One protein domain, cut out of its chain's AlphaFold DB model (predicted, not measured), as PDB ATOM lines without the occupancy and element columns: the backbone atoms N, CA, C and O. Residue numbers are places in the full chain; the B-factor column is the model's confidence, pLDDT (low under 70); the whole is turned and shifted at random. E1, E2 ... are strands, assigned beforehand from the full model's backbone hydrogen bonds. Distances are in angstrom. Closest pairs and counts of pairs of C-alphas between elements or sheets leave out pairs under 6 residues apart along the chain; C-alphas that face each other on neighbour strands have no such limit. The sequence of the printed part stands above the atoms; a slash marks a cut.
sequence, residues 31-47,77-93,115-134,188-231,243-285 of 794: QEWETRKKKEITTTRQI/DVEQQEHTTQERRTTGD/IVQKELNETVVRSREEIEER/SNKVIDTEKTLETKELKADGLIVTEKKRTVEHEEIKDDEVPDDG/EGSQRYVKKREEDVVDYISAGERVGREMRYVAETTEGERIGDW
ATOM      1  N   GLN A  31      58.291  61.892  43.448       60.78
ATOM      2  CA  GLN A  31      59.717  62.042  43.727       60.78
ATOM      3  C   GLN A  31      59.869  62.860  45.008       60.78
ATOM      4  O   GLN A  31      59.640  64.071  45.019       60.78
ATOM      5  N   GLU A  32      60.209  62.179  46.097       76.75
ATOM      6  CA  GLU A  32      60.275  62.771  47.421       76.75
ATOM      7  C   GLU A  32      61.681  63.323  47.657       76.75
ATOM      8  O   GLU A  32      62.675  62.602  47.600       76.75
ATOM      9  N   TRP A  33      61.769  64.630  47.888       76.62
ATOM     10  CA  TRP A  33      63.030  65.323  48.135       76.62
ATOM     11  C   TRP A  33      63.152  65.655  49.618       76.62
ATOM     12  O   TRP A  33      62.542  66.611  50.106       76.62
ATOM     13  N   GLU A  34      63.965  64.892  50.343       82.44
ATOM     14  CA  GLU A  34      64.268  65.186  51.739       82.44
ATOM     15  C   GLU A  34      65.411  66.208  51.812       82.44
ATOM     16  O   GLU A  34      66.545  65.914  51.439       82.44
ATOM     17  N   THR A  35      65.127  67.419  52.296       87.31
ATOM     18  CA  THR A  35      66.153  68.449  52.534       87.31
ATOM     19  C   THR A  35      66.454  68.566  54.023       87.31
ATOM     20  O   THR A  35      65.595  68.968  54.807       87.31
ATOM     21  N   ARG A  36      67.697  68.273  54.407       88.19
ATOM     22  CA  ARG A  36      68.240  68.490  55.754       88.19
ATOM     23  C   ARG A  36      69.199  69.675  55.710       88.19
ATOM     24  O   ARG A  36      70.023  69.758  54.806       88.19
ATOM     25  N   LYS A  37      69.106  70.583  56.683       93.38
ATOM     26  CA  LYS A  37      69.970  71.767  56.786       93.38
ATOM     27  C   LYS A  37      70.372  72.017  58.237       93.38
ATOM     28  O   LYS A  37      69.507  72.211  59.088       93.38
ATOM     29  N   LYS A  38      71.677  72.048  58.502       93.50
ATOM     30  CA  LYS A  38      72.283  72.527  59.751       93.50
ATOM     31  C   LYS A  38      72.936  73.880  59.468       93.50
ATOM     32  O   LYS A  38      73.657  74.009  58.483       93.50
ATOM     33  N   LYS A  39      72.735  74.864  60.345       96.12
ATOM     34  CA  LYS A  39      73.555  76.079  60.379       96.12
ATOM     35  C   LYS A  39      74.135  76.269  61.776       96.12
ATOM     36  O   LYS A  39      73.435  76.069  62.764       96.12
ATOM     37  N   GLU A  40      75.402  76.639  61.826       93.31
ATOM     38  CA  GLU A  40      76.170  76.974  63.020       93.31
ATOM     39  C   GLU A  40      76.751  78.378  62.817       93.31
ATOM     40  O   GLU A  40      77.113  78.736  61.693       93.31
ATOM     41  N   ILE A  41      76.746  79.203  63.865       94.69
ATOM     42  CA  ILE A  41      77.220  80.592  63.836       94.69
ATOM     43  C   ILE A  41      77.985  80.841  65.133       94.69
ATOM     44  O   ILE A  41      77.438  80.620  66.214       94.69
ATOM     45  N   THR A  42      79.213  81.333  65.009       94.00
ATOM     46  CA  THR A  42      80.081  81.727  66.120       94.00
ATOM     47  C   THR A  42      80.477  83.180  65.905       94.00
ATOM     48  O   THR A  42      81.158  83.492  64.933       94.00
ATOM     49  N   THR A  43      80.063  84.067  66.808       94.75
ATOM     50  CA  THR A  43      80.450  85.484  66.791       94.75
ATOM     51  C   THR A  43      81.364  85.765  67.973       94.75
ATOM     52  O   THR A  43      80.953  85.634  69.127       94.75
ATOM     53  N   THR A  44      82.591  86.181  67.683       95.38
ATOM     54  CA  THR A  44      83.526  86.758  68.650       95.38
ATOM     55  C   THR A  44      83.481  88.279  68.508       95.38
ATOM     56  O   THR A  44      83.384  88.792  67.400       95.38
ATOM     57  N   ARG A  45      83.560  89.023  69.615       95.56
ATOM     58  CA  ARG A  45      83.746  90.480  69.581       95.56
ATOM     59  C   ARG A  45      84.820  90.885  70.583       95.56
ATOM     60  O   ARG A  45      84.730  90.538  71.760       95.56
ATOM     61  N   GLN A  46      85.819  91.621  70.115       96.31
ATOM     62  CA  GLN A  46      86.859  92.252  70.923       96.31
ATOM     63  C   GLN A  46      86.629  93.767  70.925       96.31
ATOM     64  O   GLN A  46      86.201  94.329  69.920       96.31
ATOM     65  N   ILE A  47      86.866  94.423  72.063       96.25
ATOM     66  CA  ILE A  47      86.671  95.870  72.223       96.25
ATOM     67  C   ILE A  47      87.876  96.433  72.979       96.25
ATOM     68  O   ILE A  47      88.103  96.092  74.139       96.25
ATOM     69  N   ASP A  77      83.916  89.392  64.683       95.44
ATOM     70  CA  ASP A  77      84.570  88.279  64.024       95.44
ATOM     71  C   ASP A  77      83.609  87.083  63.958       95.44
ATOM     72  O   ASP A  77      83.347  86.410  64.961       95.44
ATOM     73  N   VAL A  78      83.021  86.858  62.782       96.25
ATOM     74  CA  VAL A  78      81.872  85.964  62.584       96.25
ATOM     75  C   VAL A  78      82.248  84.766  61.719       96.25
ATOM     76  O   VAL A  78      82.502  84.884  60.523       96.25
ATOM     77  N   GLU A  79      82.211  83.576  62.308       94.25
ATOM     78  CA  GLU A  79      82.153  82.305  61.585       94.25
ATOM     79  C   GLU A  79      80.704  81.876  61.374       94.25
ATOM     80  O   GLU A  79      79.883  81.905  62.292       94.25
ATOM     81  N   GLN A  80      80.388  81.403  60.170       95.31
ATOM     82  CA  GLN A  80      79.143  80.692  59.891       95.31
ATOM     83  C   GLN A  80      79.467  79.430  59.095       95.31
ATOM     84  O   GLN A  80      80.146  79.500  58.073       95.31
ATOM     85  N   GLN A  81      78.949  78.280  59.523       93.38
ATOM     86  CA  GLN A  81      78.978  77.054  58.731       93.38
ATOM     87  C   GLN A  81      77.553  76.577  58.471       93.38
ATOM     88  O   GLN A  81      76.789  76.290  59.392       93.38
ATOM     89  N   GLU A  82      77.204  76.446  57.199       94.25
ATOM     90  CA  GLU A  82      75.973  75.833  56.737       94.25
ATOM     91  C   GLU A  82      76.279  74.502  56.044       94.25
ATOM     92  O   GLU A  82      77.152  74.409  55.185       94.25
ATOM     93  N   HIS A  83      75.543  73.463  56.420       91.88
ATOM     94  CA  HIS A  83      75.579  72.147  55.798       91.88
ATOM     95  C   HIS A  83      74.163  71.809  55.342       91.88
ATOM     96  O   HIS A  83      73.242  71.772  56.159       91.88
ATOM     97  N   THR A  84      73.982  71.613  54.039       90.75
ATOM     98  CA  THR A  84      72.705  71.243  53.427       90.75
ATOM     99  C   THR A  84      72.874  69.946  52.646       90.75
ATOM    100  O   THR A  84      73.753  69.834  51.796       90.75
ATOM    101  N   THR A  85      71.997  68.976  52.896       90.44
ATOM    102  CA  THR A  85      71.876  67.743  52.113       90.44
ATOM    103  C   THR A  85      70.471  67.662  51.543       90.44
ATOM    104  O   THR A  85      69.498  67.730  52.294       90.44
ATOM    105  N   GLN A  86      70.357  67.483  50.232       88.75
ATOM    106  CA  GLN A  86      69.105  67.137  49.561       88.75
ATOM    107  C   GLN A  86      69.233  65.700  49.058       88.75
ATOM    108  O   GLN A  86      70.113  65.411  48.252       88.75
ATOM    109  N   GLU A  87      68.389  64.797  49.549       87.50
ATOM    110  CA  GLU A  87      68.319  63.411  49.088       87.50
ATOM    111  C   GLU A  87      66.995  63.190  48.357       87.50
ATOM    112  O   GLU A  87      65.917  63.298  48.946       87.50
ATOM    113  N   ARG A  88      67.076  62.851  47.071       78.88
ATOM    114  CA  ARG A  88      65.942  62.360  46.294       78.88
ATOM    115  C   ARG A  88      65.724  60.886  46.608       78.88
ATOM    116  O   ARG A  88      66.601  60.054  46.362       78.88
ATOM    117  N   ARG A  89      64.534  60.567  47.104       61.09
ATOM    118  CA  ARG A  89      64.046  59.210  47.334       61.09
ATOM    119  C   ARG A  89      62.912  58.927  46.353       61.09
ATOM    120  O   ARG A  89      61.945  59.681  46.252       61.09
ATOM    121  N   THR A  90      63.036  57.835  45.609       51.75
ATOM    122  CA  THR A  90      61.941  57.319  44.782       51.75
ATOM    123  C   THR A  90      61.043  56.481  45.686       51.75
ATOM    124  O   THR A  90      61.259  55.282  45.846       51.75
ATOM    125  N   THR A  91      60.088  57.134  46.353       34.50
ATOM    126  CA  THR A  91      59.250  56.508  47.383       34.50
ATOM    127  C   THR A  91      58.238  55.537  46.766       34.50
ATOM    128  O   THR A  91      57.166  55.927  46.304       34.50
ATOM    129  N   GLY A  92      58.590  54.250  46.781       33.19
ATOM    130  CA  GLY A  92      57.690  53.106  46.646       33.19
ATOM    131  C   GLY A  92      57.926  52.164  47.828       33.19
ATOM    132  O   GLY A  92      59.076  51.913  48.182       33.19
ATOM    133  N   ASP A  93      56.860  51.697  48.480       37.25
ATOM    134  CA  ASP A  93      56.940  51.041  49.797       37.25
ATOM    135  C   ASP A  93      57.295  49.543  49.716       37.25
ATOM    136  O   ASP A  93      56.496  48.653  50.006       37.25
ATOM    137  N   ILE A 115      66.805  55.140  34.667       69.62
ATOM    138  CA  ILE A 115      66.109  55.460  35.919       69.62
ATOM    139  C   ILE A 115      67.117  55.957  36.957       69.62
ATOM    140  O   ILE A 115      67.955  55.199  37.442       69.62
ATOM    141  N   VAL A 116      67.007  57.231  37.345       67.81
ATOM    142  CA  VAL A 116      67.741  57.776  38.499       67.81
ATOM    143  C   VAL A 116      67.125  57.206  39.779       67.81
ATOM    144  O   VAL A 116      66.029  57.597  40.180       67.81
ATOM    145  N   GLN A 117      67.825  56.258  40.401       74.38
ATOM    146  CA  GLN A 117      67.410  55.573  41.626       74.38
ATOM    147  C   GLN A 117      67.619  56.449  42.867       74.38
ATOM    148  O   GLN A 117      66.779  56.461  43.766       74.38
ATOM    149  N   LYS A 118      68.737  57.184  42.906       80.75
ATOM    150  CA  LYS A 118      69.107  58.099  43.990       80.75
ATOM    151  C   LYS A 118      69.908  59.277  43.444       80.75
ATOM    152  O   LYS A 118      70.737  59.121  42.552       80.75
ATOM    153  N   GLU A 119      69.667  60.443  44.023       87.88
ATOM    154  CA  GLU A 119      70.361  61.697  43.740       87.88
ATOM    155  C   GLU A 119      70.598  62.386  45.087       87.88
ATOM    156  O   GLU A 119      69.665  62.534  45.884       87.88
ATOM    157  N   LEU A 120      71.854  62.708  45.392       86.69
ATOM    158  CA  LEU A 120      72.272  63.315  46.651       86.69
ATOM    159  C   LEU A 120      73.088  64.569  46.350       86.69
ATOM    160  O   LEU A 120      74.184  64.491  45.794       86.69
ATOM    161  N   ASN A 121      72.546  65.714  46.758       90.00
ATOM    162  CA  ASN A 121      73.164  67.024  46.599       90.00
ATOM    163  C   ASN A 121      73.613  67.500  47.982       90.00
ATOM    164  O   ASN A 121      72.793  67.915  48.804       90.00
ATOM    165  N   GLU A 122      74.909  67.423  48.256       92.75
ATOM    166  CA  GLU A 122      75.525  67.972  49.460       92.75
ATOM    167  C   GLU A 122      76.138  69.339  49.138       92.75
ATOM    168  O   GLU A 122      76.816  69.527  48.128       92.75
ATOM    169  N   THR A 123      75.866  70.330  49.979       92.50
ATOM    170  CA  THR A 123      76.413  71.683  49.866       92.50
ATOM    171  C   THR A 123      76.854  72.155  51.240       92.50
ATOM    172  O   THR A 123      76.046  72.239  52.167       92.50
ATOM    173  N   VAL A 124      78.139  72.468  51.363       94.25
ATOM    174  CA  VAL A 124      78.760  72.988  52.578       94.25
ATOM    175  C   VAL A 124      79.235  74.401  52.284       94.25
ATOM    176  O   VAL A 124      80.100  74.593  51.437       94.25
ATOM    177  N   VAL A 125      78.670  75.382  52.978       95.81
ATOM    178  CA  VAL A 125      79.118  76.776  52.915       95.81
ATOM    179  C   VAL A 125      79.785  77.111  54.241       95.81
ATOM    180  O   VAL A 125      79.195  76.910  55.302       95.81
ATOM    181  N   ARG A 126      81.009  77.623  54.199       93.81
ATOM    182  CA  ARG A 126      81.687  78.250  55.335       93.81
ATOM    183  C   ARG A 126      81.917  79.706  54.983       93.81
ATOM    184  O   ARG A 126      82.418  79.990  53.905       93.81
ATOM    185  N   SER A 127      81.573  80.618  55.879       95.31
ATOM    186  CA  SER A 127      81.922  82.028  55.734       95.31
ATOM    187  C   SER A 127      82.605  82.549  56.986       95.31
ATOM    188  O   SER A 127      82.135  82.283  58.094       95.31
ATOM    189  N   ARG A 128      83.666  83.326  56.791       95.06
ATOM    190  CA  ARG A 128      84.374  84.093  57.816       95.06
ATOM    191  C   ARG A 128      84.195  85.569  57.490       95.06
ATOM    192  O   ARG A 128      84.370  85.944  56.338       95.06
ATOM    193  N   GLU A 129      83.826  86.384  58.464       95.31
ATOM    194  CA  GLU A 129      83.550  87.808  58.275       95.31
ATOM    195  C   GLU A 129      84.123  88.584  59.463       95.31
ATOM    196  O   GLU A 129      83.584  88.529  60.567       95.31
ATOM    197  N   GLU A 130      85.257  89.241  59.232       95.31
ATOM    198  CA  GLU A 130      85.953  90.101  60.191       95.31
ATOM    199  C   GLU A 130      85.576  91.557  59.902       95.31
ATOM    200  O   GLU A 130      85.620  91.991  58.751       95.31
ATOM    201  N   ILE A 131      85.180  92.298  60.935       93.75
ATOM    202  CA  ILE A 131      84.739  93.691  60.867       93.75
ATOM    203  C   ILE A 131      85.519  94.491  61.912       93.75
ATOM    204  O   ILE A 131      85.363  94.252  63.109       93.75
ATOM    205  N   GLU A 132      86.329  95.458  61.479       93.56
ATOM    206  CA  GLU A 132      87.017  96.404  62.359       93.56
ATOM    207  C   GLU A 132      86.352  97.787  62.281       93.56
ATOM    208  O   GLU A 132      86.385  98.459  61.251       93.56
ATOM    209  N   GLU A 133      85.761  98.223  63.389       94.06
ATOM    210  CA  GLU A 133      85.175  99.550  63.576       94.06
ATOM    211  C   GLU A 133      86.085 100.390  64.487       94.06
ATOM    212  O   GLU A 133      86.303 100.043  65.652       94.06
ATOM    213  N   ARG A 134      86.562 101.539  63.992       92.19
ATOM    214  CA  ARG A 134      87.196 102.573  64.827       92.19
ATOM    215  C   ARG A 134      86.249 103.736  65.051       92.19
ATOM    216  O   ARG A 134      85.716 104.294  64.098       92.19
ATOM    217  N   SER A 188      85.562  95.798  56.558       92.19
ATOM    218  CA  SER A 188      85.144  94.401  56.601       92.19
ATOM    219  C   SER A 188      85.832  93.540  55.547       92.19
ATOM    220  O   SER A 188      86.069  93.950  54.410       92.19
ATOM    221  N   ASN A 189      86.181  92.329  55.966       92.44
ATOM    222  CA  ASN A 189      86.874  91.323  55.179       92.44
ATOM    223  C   ASN A 189      86.118  89.999  55.316       92.44
ATOM    224  O   ASN A 189      85.998  89.445  56.411       92.44
ATOM    225  N   LYS A 190      85.582  89.504  54.202       94.38
ATOM    226  CA  LYS A 190      84.642  88.389  54.171       94.38
ATOM    227  C   LYS A 190      85.083  87.322  53.182       94.38
ATOM    228  O   LYS A 190      85.127  87.554  51.980       94.38
ATOM    229  N   VAL A 191      85.345  86.125  53.692       94.44
ATOM    230  CA  VAL A 191      85.685  84.937  52.903       94.44
ATOM    231  C   VAL A 191      84.504  83.973  52.916       94.44
ATOM    232  O   VAL A 191      83.895  83.759  53.964       94.44
ATOM    233  N   ILE A 192      84.176  83.381  51.769       94.06
ATOM    234  CA  ILE A 192      83.108  82.395  51.597       94.06
ATOM    235  C   ILE A 192      83.652  81.202  50.800       94.06
ATOM    236  O   ILE A 192      83.892  81.296  49.599       94.06
ATOM    237  N   ASP A 193      83.789  80.053  51.461       93.50
ATOM    238  CA  ASP A 193      84.067  78.763  50.831       93.50
ATOM    239  C   ASP A 193      82.751  77.999  50.634       93.50
ATOM    240  O   ASP A 193      82.016  77.742  51.587       93.50
ATOM    241  N   THR A 194      82.454  77.589  49.406       94.56
ATOM    242  CA  THR A 194      81.298  76.767  49.039       94.56
ATOM    243  C   THR A 194      81.760  75.477  48.368       94.56
ATOM    244  O   THR A 194      82.177  75.464  47.211       94.56
ATOM    245  N   GLU A 195      81.641  74.361  49.079       93.00
ATOM    246  CA  GLU A 195      81.865  73.017  48.551       93.00
ATOM    247  C   GLU A 195      80.528  72.379  48.148       93.00
ATOM    248  O   GLU A 195      79.578  72.335  48.930       93.00
ATOM    249  N   LYS A 196      80.454  71.864  46.919       92.31
ATOM    250  CA  LYS A 196      79.287  71.182  46.349       92.31
ATOM    251  C   LYS A 196      79.687  69.786  45.887       92.31
ATOM    252  O   LYS A 196      80.567  69.637  45.038       92.31
ATOM    253  N   THR A 197      79.013  68.774  46.424       91.00
ATOM    254  CA  THR A 197      79.152  67.373  46.018       91.00
ATOM    255  C   THR A 197      77.813  66.867  45.495       91.00
ATOM    256  O   THR A 197      76.798  66.939  46.183       91.00
ATOM    257  N   LEU A 198      77.825  66.343  44.273       89.88
ATOM    258  CA  LEU A 198      76.688  65.706  43.611       89.88
ATOM    259  C   LEU A 198      76.997  64.214  43.464       89.88
ATOM    260  O   LEU A 198      77.999  63.874  42.843       89.88
ATOM    261  N   GLU A 199      76.154  63.338  44.006       89.38
ATOM    262  CA  GLU A 199      76.202  61.889  43.770       89.38
ATOM    263  C   GLU A 199      74.893  61.440  43.105       89.38
ATOM    264  O   GLU A 199      73.823  61.492  43.715       89.38
ATOM    265  N   THR A 200      74.972  60.982  41.856       86.81
ATOM    266  CA  THR A 200      73.845  60.421  41.098       86.81
ATOM    267  C   THR A 200      74.017  58.915  40.926       86.81
ATOM    268  O   THR A 200      75.127  58.409  40.757       86.81
ATOM    269  N   LYS A 201      72.904  58.177  40.978       83.06
ATOM    270  CA  LYS A 201      72.847  56.731  40.727       83.06
ATOM    271  C   LYS A 201      71.773  56.440  39.696       83.06
ATOM    272  O   LYS A 201      70.583  56.588  39.972       83.06
ATOM    273  N   GLU A 202      72.211  56.059  38.506       85.88
ATOM    274  CA  GLU A 202      71.396  55.913  37.306       85.88
ATOM    275  C   GLU A 202      71.464  54.463  36.808       85.88
ATOM    276  O   GLU A 202      72.519  53.989  36.387       85.88
ATOM    277  N   LEU A 203      70.334  53.757  36.844       78.94
ATOM    278  CA  LEU A 203      70.183  52.449  36.213       78.94
ATOM    279  C   LEU A 203      69.981  52.643  34.704       78.94
ATOM    280  O   LEU A 203      69.025  53.295  34.276       78.94
ATOM    281  N   LYS A 204      70.888  52.080  33.907       80.56
ATOM    282  CA  LYS A 204      70.842  52.060  32.442       80.56
ATOM    283  C   LYS A 204      69.980  50.895  31.940       80.56
ATOM    284  O   LYS A 204      69.761  49.907  32.639       80.56
ATOM    285  N   ALA A 205      69.495  51.009  30.703       68.25
ATOM    286  CA  ALA A 205      68.595  50.029  30.082       68.25
ATOM    287  C   ALA A 205      69.234  48.650  29.774       68.25
ATOM    288  O   ALA A 205      68.526  47.722  29.396       68.25
ATOM    289  N   ASP A 206      70.550  48.510  29.939       69.19
ATOM    290  CA  ASP A 206      71.314  47.255  29.861       69.19
ATOM    291  C   ASP A 206      71.434  46.528  31.221       69.19
ATOM    292  O   ASP A 206      72.028  45.453  31.298       69.19
ATOM    293  N   GLY A 207      70.867  47.095  32.294       71.81
ATOM    294  CA  GLY A 207      70.960  46.574  33.661       71.81
ATOM    295  C   GLY A 207      72.196  47.045  34.439       71.81
ATOM    296  O   GLY A 207      72.386  46.626  35.582       71.81
ATOM    297  N   LEU A 208      73.031  47.915  33.859       76.12
ATOM    298  CA  LEU A 208      74.201  48.483  34.521       76.12
ATOM    299  C   LEU A 208      73.811  49.728  35.334       76.12
ATOM    300  O   LEU A 208      73.163  50.649  34.837       76.12
ATOM    301  N   ILE A 209      74.233  49.789  36.596       80.50
ATOM    302  CA  ILE A 209      74.094  50.973  37.449       80.50
ATOM    303  C   ILE A 209      75.356  51.823  37.307       80.50
ATOM    304  O   ILE A 209      76.460  51.383  37.634       80.50
ATOM    305  N   VAL A 210      75.181  53.060  36.849       84.00
ATOM    306  CA  VAL A 210      76.223  54.088  36.822       84.00
ATOM    307  C   VAL A 210      76.076  54.949  38.072       84.00
ATOM    308  O   VAL A 210      75.046  55.591  38.273       84.00
ATOM    309  N   THR A 211      77.103  54.967  38.922       85.62
ATOM    310  CA  THR A 211      77.224  55.938  40.018       85.62
ATOM    311  C   THR A 211      78.206  57.022  39.604       85.62
ATOM    312  O   THR A 211      79.388  56.729  39.448       85.62
ATOM    313  N   GLU A 212      77.752  58.263  39.451       87.44
ATOM    314  CA  GLU A 212      78.611  59.405  39.140       87.44
ATOM    315  C   GLU A 212      78.685  60.348  40.349       87.44
ATOM    316  O   GLU A 212      77.664  60.810  40.859       87.44
ATOM    317  N   LYS A 213      79.904  60.644  40.812       88.38
ATOM    318  CA  LYS A 213      80.170  61.622  41.870       88.38
ATOM    319  C   LYS A 213      80.974  62.792  41.312       88.38
ATOM    320  O   LYS A 213      82.112  62.591  40.901       88.38
ATOM    321  N   LYS A 214      80.417  64.004  41.366       88.06
ATOM    322  CA  LYS A 214      81.077  65.256  40.960       88.06
ATOM    323  C   LYS A 214      81.378  66.137  42.170       88.06
ATOM    324  O   LYS A 214      80.491  66.344  43.002       88.06
ATOM    325  N   ARG A 215      82.590  66.699  42.253       87.12
ATOM    326  CA  ARG A 215      82.999  67.643  43.315       87.12
ATOM    327  C   ARG A 215      83.373  69.005  42.731       87.12
ATOM    328  O   ARG A 215      84.166  69.095  41.800       87.12
ATOM    329  N   THR A 216      82.804  70.080  43.269       87.31
ATOM    330  CA  THR A 216      83.110  71.471  42.891       87.31
ATOM    331  C   THR A 216      83.353  72.304  44.145       87.31
ATOM    332  O   THR A 216      82.569  72.235  45.090       87.31
ATOM    333  N   VAL A 217      84.417  73.102  44.145       89.50
ATOM    334  CA  VAL A 217      84.775  74.037  45.218       89.50
ATOM    335  C   VAL A 217      84.774  75.453  44.649       89.50
ATOM    336  O   VAL A 217      85.349  75.715  43.595       89.50
ATOM    337  N   GLU A 218      84.100  76.368  45.327       89.56
ATOM    338  CA  GLU A 218      83.996  77.784  44.983       89.56
ATOM    339  C   GLU A 218      84.490  78.589  46.187       89.56
ATOM    340  O   GLU A 218      84.014  78.379  47.295       89.56
ATOM    341  N   HIS A 219      85.460  79.473  45.981       89.69
ATOM    342  CA  HIS A 219      86.038  80.346  47.000       89.69
ATOM    343  C   HIS A 219      85.815  81.800  46.584       89.69
ATOM    344  O   HIS A 219      86.037  82.148  45.423       89.69
ATOM    345  N   GLU A 220      85.376  82.640  47.511       88.56
ATOM    346  CA  GLU A 220      85.039  84.042  47.276       88.56
ATOM    347  C   GLU A 220      85.577  84.908  48.422       88.56
ATOM    348  O   GLU A 220      85.419  84.569  49.592       88.56
ATOM    349  N   GLU A 221      86.227  86.015  48.083       89.88
ATOM    350  CA  GLU A 221      86.847  86.974  48.996       89.88
ATOM    351  C   GLU A 221      86.285  88.363  48.672       89.88
ATOM    352  O   GLU A 221      86.385  88.825  47.535       89.88
ATOM    353  N   ILE A 222      85.663  89.010  49.655       88.81
ATOM    354  CA  ILE A 222      85.029  90.328  49.557       88.81
ATOM    355  C   ILE A 222      85.695  91.239  50.588       88.81
ATOM    356  O   ILE A 222      85.676  90.933  51.781       88.81
ATOM    357  N   LYS A 223      86.250  92.366  50.143       86.56
ATOM    358  CA  LYS A 223      86.797  93.420  51.009       86.56
ATOM    359  C   LYS A 223      86.053  94.720  50.781       86.56
ATOM    360  O   LYS A 223      85.717  95.049  49.644       86.56
ATOM    361  N   ASP A 224      85.800  95.422  51.872       86.88
ATOM    362  CA  ASP A 224      84.916  96.574  51.931       86.88
ATOM    363  C   ASP A 224      85.413  97.544  53.017       86.88
ATOM    364  O   ASP A 224      85.201  97.315  54.211       86.88
ATOM    365  N   ASP A 225      86.127  98.588  52.586       83.56
ATOM    366  CA  ASP A 225      86.686  99.645  53.436       83.56
ATOM    367  C   ASP A 225      85.810 100.912  53.347       83.56
ATOM    368  O   ASP A 225      85.830 101.642  52.355       83.56
ATOM    369  N   GLU A 226      85.059 101.204  54.410       76.00
ATOM    370  CA  GLU A 226      84.254 102.418  54.572       76.00
ATOM    371  C   GLU A 226      85.117 103.529  55.197       76.00
ATOM    372  O   GLU A 226      85.265 103.652  56.420       76.00
ATOM    373  N   VAL A 227      85.719 104.336  54.323       68.75
ATOM    374  CA  VAL A 227      86.429 105.567  54.689       68.75
ATOM    375  C   VAL A 227      85.425 106.731  54.690       68.75
ATOM    376  O   VAL A 227      84.664 106.853  53.731       68.75
ATOM    377  N   PRO A 228      85.390 107.584  55.733       64.31
ATOM    378  CA  PRO A 228      84.518 108.750  55.752       64.31
ATOM    379  C   PRO A 228      84.926 109.753  54.667       64.31
ATOM    380  O   PRO A 228      86.104 110.084  54.545       64.31
ATOM    381  N   ASP A 229      83.919 110.237  53.943       59.09
ATOM    382  CA  ASP A 229      83.966 111.364  53.005       59.09
ATOM    383  C   ASP A 229      84.750 112.551  53.599       59.09
ATOM    384  O   ASP A 229      84.442 113.024  54.701       59.09
ATOM    385  N   ASP A 230      85.791 113.005  52.893       53.03
ATOM    386  CA  ASP A 230      86.673 114.093  53.319       53.03
ATOM    387  C   ASP A 230      86.108 115.496  53.033       53.03
ATOM    388  O   ASP A 230      86.694 116.500  53.449       53.03
ATOM    389  N   GLY A 231      84.899 115.577  52.466       55.25
ATOM    390  CA  GLY A 231      84.049 116.763  52.538       55.25
ATOM    391  C   GLY A 231      84.430 117.891  51.581       55.25
ATOM    392  O   GLY A 231      83.933 119.015  51.740       55.25
ATOM    393  N   GLU A 243      84.680 101.027  47.620       54.16
ATOM    394  CA  GLU A 243      85.718 100.263  46.905       54.16
ATOM    395  C   GLU A 243      85.646  98.765  47.243       54.16
ATOM    396  O   GLU A 243      86.628  98.109  47.586       54.16
ATOM    397  N   GLY A 244      84.436  98.210  47.122       60.69
ATOM    398  CA  GLY A 244      84.161  96.793  47.267       60.69
ATOM    399  C   GLY A 244      84.931  96.000  46.217       60.69
ATOM    400  O   GLY A 244      84.568  96.018  45.035       60.69
ATOM    401  N   SER A 245      85.977  95.298  46.647       73.00
ATOM    402  CA  SER A 245      86.737  94.371  45.810       73.00
ATOM    403  C   SER A 245      86.278  92.944  46.099       73.00
ATOM    404  O   SER A 245      86.274  92.489  47.242       73.00
ATOM    405  N   GLN A 246      85.840  92.245  45.053       80.38
ATOM    406  CA  GLN A 246      85.311  90.885  45.117       80.38
ATOM    407  C   GLN A 246      86.126  89.985  44.186       80.38
ATOM    408  O   GLN A 246      86.012  90.062  42.959       80.38
ATOM    409  N   ARG A 247      86.915  89.081  44.762       81.50
ATOM    410  CA  ARG A 247      87.668  88.059  44.031       81.50
ATOM    411  C   ARG A 247      86.999  86.702  44.207       81.50
ATOM    412  O   ARG A 247      86.604  86.343  45.308       81.50
ATOM    413  N   TYR A 248      86.885  85.922  43.134       82.44
ATOM    414  CA  TYR A 248      86.349  84.562  43.201       82.44
ATOM    415  C   TYR A 248      87.228  83.575  42.430       82.44
ATOM    416  O   TYR A 248      87.808  83.901  41.395       82.44
ATOM    417  N   VAL A 249      87.306  82.346  42.937       79.56
ATOM    418  CA  VAL A 249      88.038  81.221  42.352       79.56
ATOM    419  C   VAL A 249      87.161  79.978  42.438       79.56
ATOM    420  O   VAL A 249      86.875  79.466  43.518       79.56
ATOM    421  N   LYS A 250      86.744  79.458  41.287       84.19
ATOM    422  CA  LYS A 250      85.985  78.213  41.157       84.19
ATOM    423  C   LYS A 250      86.882  77.106  40.621       84.19
ATOM    424  O   LYS A 250      87.603  77.322  39.650       84.19
ATOM    425  N   LYS A 251      86.796  75.919  41.218       81.69
ATOM    426  CA  LYS A 251      87.493  74.702  40.798       81.69
ATOM    427  C   LYS A 251      86.521  73.526  40.713       81.69
ATOM    428  O   LYS A 251      85.854  73.196  41.694       81.69
ATOM    429  N   ARG A 252      86.468  72.852  39.566       81.81
ATOM    430  CA  ARG A 252      86.161  71.413  39.510       81.81
ATOM    431  C   ARG A 252      87.489  70.664  39.469       81.81
ATOM    432  O   ARG A 252      88.458  71.181  38.918       81.81
ATOM    433  N   GLU A 253      87.537  69.492  40.093       68.25
ATOM    434  CA  GLU A 253      88.769  68.701  40.218       68.25
ATOM    435  C   GLU A 253      88.519  67.224  39.859       68.25
ATOM    436  O   GLU A 253      89.258  66.650  39.057       68.25
ATOM    437  N   GLU A 254      87.440  66.623  40.378       73.19
ATOM    438  CA  GLU A 254      87.169  65.184  40.255       73.19
ATOM    439  C   GLU A 254      85.705  64.880  39.883       73.19
ATOM    440  O   GLU A 254      84.780  65.237  40.622       73.19
ATOM    441  N   ASP A 255      85.529  64.137  38.784       80.94
ATOM    442  CA  ASP A 255      84.309  63.411  38.427       80.94
ATOM    443  C   ASP A 255      84.622  61.895  38.459       80.94
ATOM    444  O   ASP A 255      85.424  61.387  37.675       80.94
ATOM    445  N   VAL A 256      84.012  61.144  39.378       85.06
ATOM    446  CA  VAL A 256      84.257  59.699  39.565       85.06
ATOM    447  C   VAL A 256      83.057  58.903  39.077       85.06
ATOM    448  O   VAL A 256      81.945  59.147  39.542       85.06
ATOM    449  N   VAL A 257      83.271  57.930  38.188       87.31
ATOM    450  CA  VAL A 257      82.201  57.093  37.628       87.31
ATOM    451  C   VAL A 257      82.444  55.625  37.954       87.31
ATOM    452  O   VAL A 257      83.374  55.001  37.447       87.31
ATOM    453  N   ASP A 258      81.587  55.057  38.796       87.75
ATOM    454  CA  ASP A 258      81.615  53.646  39.170       87.75
ATOM    455  C   ASP A 258      80.534  52.875  38.391       87.75
ATOM    456  O   ASP A 258      79.350  53.217  38.446       87.75
ATOM    457  N   TYR A 259      80.952  51.827  37.677       86.69
ATOM    458  CA  TYR A 259      80.111  50.955  36.855       86.69
ATOM    459  C   TYR A 259      79.814  49.662  37.627       86.69
ATOM    460  O   TYR A 259      80.745  48.966  38.043       86.69
ATOM    461  N   ILE A 260      78.534  49.340  37.835       84.38
ATOM    462  CA  ILE A 260      78.080  48.229  38.689       84.38
ATOM    463  C   ILE A 260      77.073  47.352  37.929       84.38
ATOM    464  O   ILE A 260      76.109  47.869  37.374       84.38
ATOM    465  N   SER A 261      77.239  46.029  37.943       80.94
ATOM    466  CA  SER A 261      76.225  45.063  37.479       80.94
ATOM    467  C   SER A 261      76.272  43.796  38.340       80.94
ATOM    468  O   SER A 261      77.273  43.540  39.001       80.94
ATOM    469  N   ALA A 262      75.171  43.038  38.417       75.94
ATOM    470  CA  ALA A 262      75.026  41.887  39.330       75.94
ATOM    471  C   ALA A 262      75.303  42.195  40.829       75.94
ATOM    472  O   ALA A 262      75.548  41.290  41.621       75.94
ATOM    473  N   GLY A 263      75.284  43.474  41.223       71.81
ATOM    474  CA  GLY A 263      75.698  43.960  42.546       71.81
ATOM    475  C   GLY A 263      77.212  44.164  42.714       71.81
ATOM    476  O   GLY A 263      77.640  44.737  43.715       71.81
ATOM    477  N   GLU A 264      78.020  43.760  41.734       77.44
ATOM    478  CA  GLU A 264      79.478  43.855  41.735       77.44
ATOM    479  C   GLU A 264      79.980  45.070  40.935       77.44
ATOM    480  O   GLU A 264      79.370  45.530  39.967       77.44
ATOM    481  N   ARG A 265      81.123  45.623  41.350       80.25
ATOM    482  CA  ARG A 265      81.785  46.756  40.694       80.25
ATOM    483  C   ARG A 265      82.569  46.271  39.471       80.25
ATOM    484  O   ARG A 265      83.746  45.940  39.578       80.25
ATOM    485  N   VAL A 266      81.921  46.298  38.310       86.44
ATOM    486  CA  VAL A 266      82.508  45.954  37.001       86.44
ATOM    487  C   VAL A 266      83.645  46.904  36.611       86.44
ATOM    488  O   VAL A 266      84.601  46.490  35.961       86.44
ATOM    489  N   GLY A 267      83.573  48.179  37.010       85.06
ATOM    490  CA  GLY A 267      84.621  49.147  36.697       85.06
ATOM    491  C   GLY A 267      84.569  50.434  37.515       85.06
ATOM    492  O   GLY A 267      83.573  50.757  38.162       85.06
ATOM    493  N   ARG A 268      85.669  51.187  37.457       85.94
ATOM    494  CA  ARG A 268      85.773  52.583  37.893       85.94
ATOM    495  C   ARG A 268      86.515  53.370  36.822       85.94
ATOM    496  O   ARG A 268      87.613  52.986  36.431       85.94
ATOM    497  N   GLU A 269      85.948  54.497  36.431       87.62
ATOM    498  CA  GLU A 269      86.587  55.525  35.621       87.62
ATOM    499  C   GLU A 269      86.815  56.770  36.494       87.62
ATOM    500  O   GLU A 269      85.909  57.234  37.189       87.62
ATOM    501  N   MET A 270      88.036  57.306  36.474       79.50
ATOM    502  CA  MET A 270      88.373  58.589  37.096       79.50
ATOM    503  C   MET A 270      88.465  59.641  35.991       79.50
ATOM    504  O   MET A 270      89.403  59.608  35.194       79.50
ATOM    505  N   ARG A 271      87.512  60.575  35.935       81.00
ATOM    506  CA  ARG A 271      87.547  61.718  35.017       81.00
ATOM    507  C   ARG A 271      88.087  62.930  35.771       81.00
ATOM    508  O   ARG A 271      87.380  63.578  36.541       81.00
ATOM    509  N   TYR A 272      89.361  63.236  35.555       66.81
ATOM    510  CA  TYR A 272      89.966  64.463  36.066       66.81
ATOM    511  C   TYR A 272      89.483  65.647  35.224       66.81
ATOM    512  O   TYR A 272      89.877  65.795  34.068       66.81
ATOM    513  N   VAL A 273      88.604  66.473  35.795       72.88
ATOM    514  CA  VAL A 273      88.007  67.638  35.123       72.88
ATOM    515  C   VAL A 273      88.459  68.896  35.853       72.88
ATOM    516  O   VAL A 273      87.704  69.485  36.626       72.88
ATOM    517  N   ALA A 274      89.710  69.287  35.609       70.69
ATOM    518  CA  ALA A 274      90.343  70.475  36.177       70.69
ATOM    519  C   ALA A 274      89.811  71.774  35.530       70.69
ATOM    520  O   ALA A 274      90.520  72.458  34.795       70.69
ATOM    521  N   GLU A 275      88.544  72.116  35.778       77.56
ATOM    522  CA  GLU A 275      87.970  73.407  35.375       77.56
ATOM    523  C   GLU A 275      88.242  74.450  36.466       77.56
ATOM    524  O   GLU A 275      87.508  74.532  37.454       77.56
ATOM    525  N   THR A 276      89.296  75.251  36.285       81.81
ATOM    526  CA  THR A 276      89.592  76.416  37.128       81.81
ATOM    527  C   THR A 276      89.133  77.707  36.452       81.81
ATOM    528  O   THR A 276      89.672  78.079  35.410       81.81
ATOM    529  N   THR A 277      88.193  78.420  37.071       79.81
ATOM    530  CA  THR A 277      87.726  79.741  36.625       79.81
ATOM    531  C   THR A 277      87.902  80.732  37.762       79.81
ATOM    532  O   THR A 277      87.216  80.624  38.779       79.81
ATOM    533  N   GLU A 278      88.789  81.706  37.595       83.00
ATOM    534  CA  GLU A 278      88.913  82.838  38.514       83.00
ATOM    535  C   GLU A 278      88.406  84.137  37.886       83.00
ATOM    536  O   GLU A 278      88.218  84.240  36.670       83.00
ATOM    537  N   GLY A 279      88.186  85.139  38.728       80.31
ATOM    538  CA  GLY A 279      87.971  86.501  38.281       80.31
ATOM    539  C   GLY A 279      87.885  87.491  39.431       80.31
ATOM    540  O   GLY A 279      87.706  87.136  40.597       80.31
ATOM    541  N   GLU A 280      87.990  88.755  39.060       78.19
ATOM    542  CA  GLU A 280      87.968  89.907  39.948       78.19
ATOM    543  C   GLU A 280      86.824  90.831  39.516       78.19
ATOM    544  O   GLU A 280      86.545  90.980  38.321       78.19
ATOM    545  N   ARG A 281      86.115  91.403  40.487       71.88
ATOM    546  CA  ARG A 281      85.077  92.419  40.292       71.88
ATOM    547  C   ARG A 281      85.332  93.564  41.261       71.88
ATOM    548  O   ARG A 281      85.703  93.338  42.409       71.88
ATOM    549  N   ILE A 282      85.124  94.782  40.777       65.69
ATOM    550  CA  ILE A 282      85.312  96.019  41.533       65.69
ATOM    551  C   ILE A 282      84.006  96.807  41.426       65.69
ATOM    552  O   ILE A 282      83.547  97.086  40.314       65.69
ATOM    553  N   GLY A 283      83.422  97.160  42.570       57.66
ATOM    554  CA  GLY A 283      82.178  97.925  42.659       57.66
ATOM    555  C   GLY A 283      80.891  97.088  42.625       57.66
ATOM    556  O   GLY A 283      80.849  95.936  42.191       57.66
ATOM    557  N   ASP A 284      79.814  97.705  43.111       50.22
ATOM    558  CA  ASP A 284      78.545  97.053  43.447       50.22
ATOM    559  C   ASP A 284      77.526  97.092  42.292       50.22
ATOM    560  O   ASP A 284      76.792  98.068  42.158       50.22
ATOM    561  N   TRP A 285      77.459  96.043  41.450       47.91
ATOM    562  CA  TRP A 285      76.285  95.807  40.587       47.91
ATOM    563  C   TRP A 285      76.021  94.344  40.176       47.91
ATOM    564  O   TRP A 285      76.785  93.713  39.447       47.91
TER     565      TRP A 285
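AT A GLANCE: This is residues 31 to 47, 77 to 93, 115 to 134, 188 to 231 and 243 to 285 of the 794 residues of the protein "Serine arginine repetitive matrix protein 2-like isoform x2 protein" of Lasius niger (UniProt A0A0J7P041). The domain is one long, twisted sheet in a single layer, with no named helix on either face. Six long strands, E1 to E6, run side by side, each antiparallel to the one before it, and two shorter ones, E7 and E8, follow one another along the free side of E6. The printed part has 141 residues with eight named strands, E1 to E8 along the chain, and its class is all strand. The sheet is branched, and its neighbour pairs are all antiparallel. The whole is loose, with a radius of gyration of the C-alphas of 21.1 A, and a rod in outline, spanning 75 by 34 by 26 A.

HOW THE PARTS SIT: E1, residues 31 to 47, is an edge strand and the antiparallel neighbour of E2, residues 77 to 90, at 174 degrees; N 36 and O 85 are 2.8 A apart, within hydrogen-bond range. On the other side of E2 lies E3, residues 115 to 134, antiparallel at 170 degrees, with N 82 and O 125 at 2.8 A. E4, residues 188 to 203, is antiparallel to E3 at 176 degrees, with N 124 and O 195 at 2.8 A. E4 and E5, residues 209 to 226, form a hairpin, with N 194 and O 218 at 2.7 A. E6, residues 245 to 261, is antiparallel to E5 at 171 degrees, with N 219 and O 249 at 2.8 A. On the other side of E6 the pairing is staggered: E7, residues 264 to 272, is beside residues 254 to 261, and E8, residues 276 to 282, is beside residues 245 to 251. E6 and E7 form a hairpin, with N 257 and O 269 at 2.9 A; for E6 and E8, N 250 and O 277 are 2.8 A apart. E7 and E8 are edge strands and apart from each other.

IN THESE COORDINATES: C-alpha 31, where E1 begins, is at (59.717, 62.042, 43.727). From first to last C-alpha E1 measures 51.8 A, E2 42.9 A, E3 59.2 A, E4 49.0 A, E5 55.2 A and E6 51.1 A. E7 measures 23.8 A and E8 20.5 A, ending at C-alpha 282 at (85.312, 96.019, 41.533).

THE WHOLE: The two C-alphas farthest apart, those of Gly 231 and Ala 262, are 76.6 A apart. Four cuts remove residues 48 to 76, 94 to 114, 135 to 187 and 232 to 242, with C-alpha gaps of 11.4 A, 17.2 A, 11.8 A and 17.5 A. The links printed whole, E4 to E5, E6 to E7 and E7 to E8, are tight. Mean pLDDT of the printed part is 82.1; 23 residues are under 70, among them 89 to 93, 227 to 231 and 282 to 285.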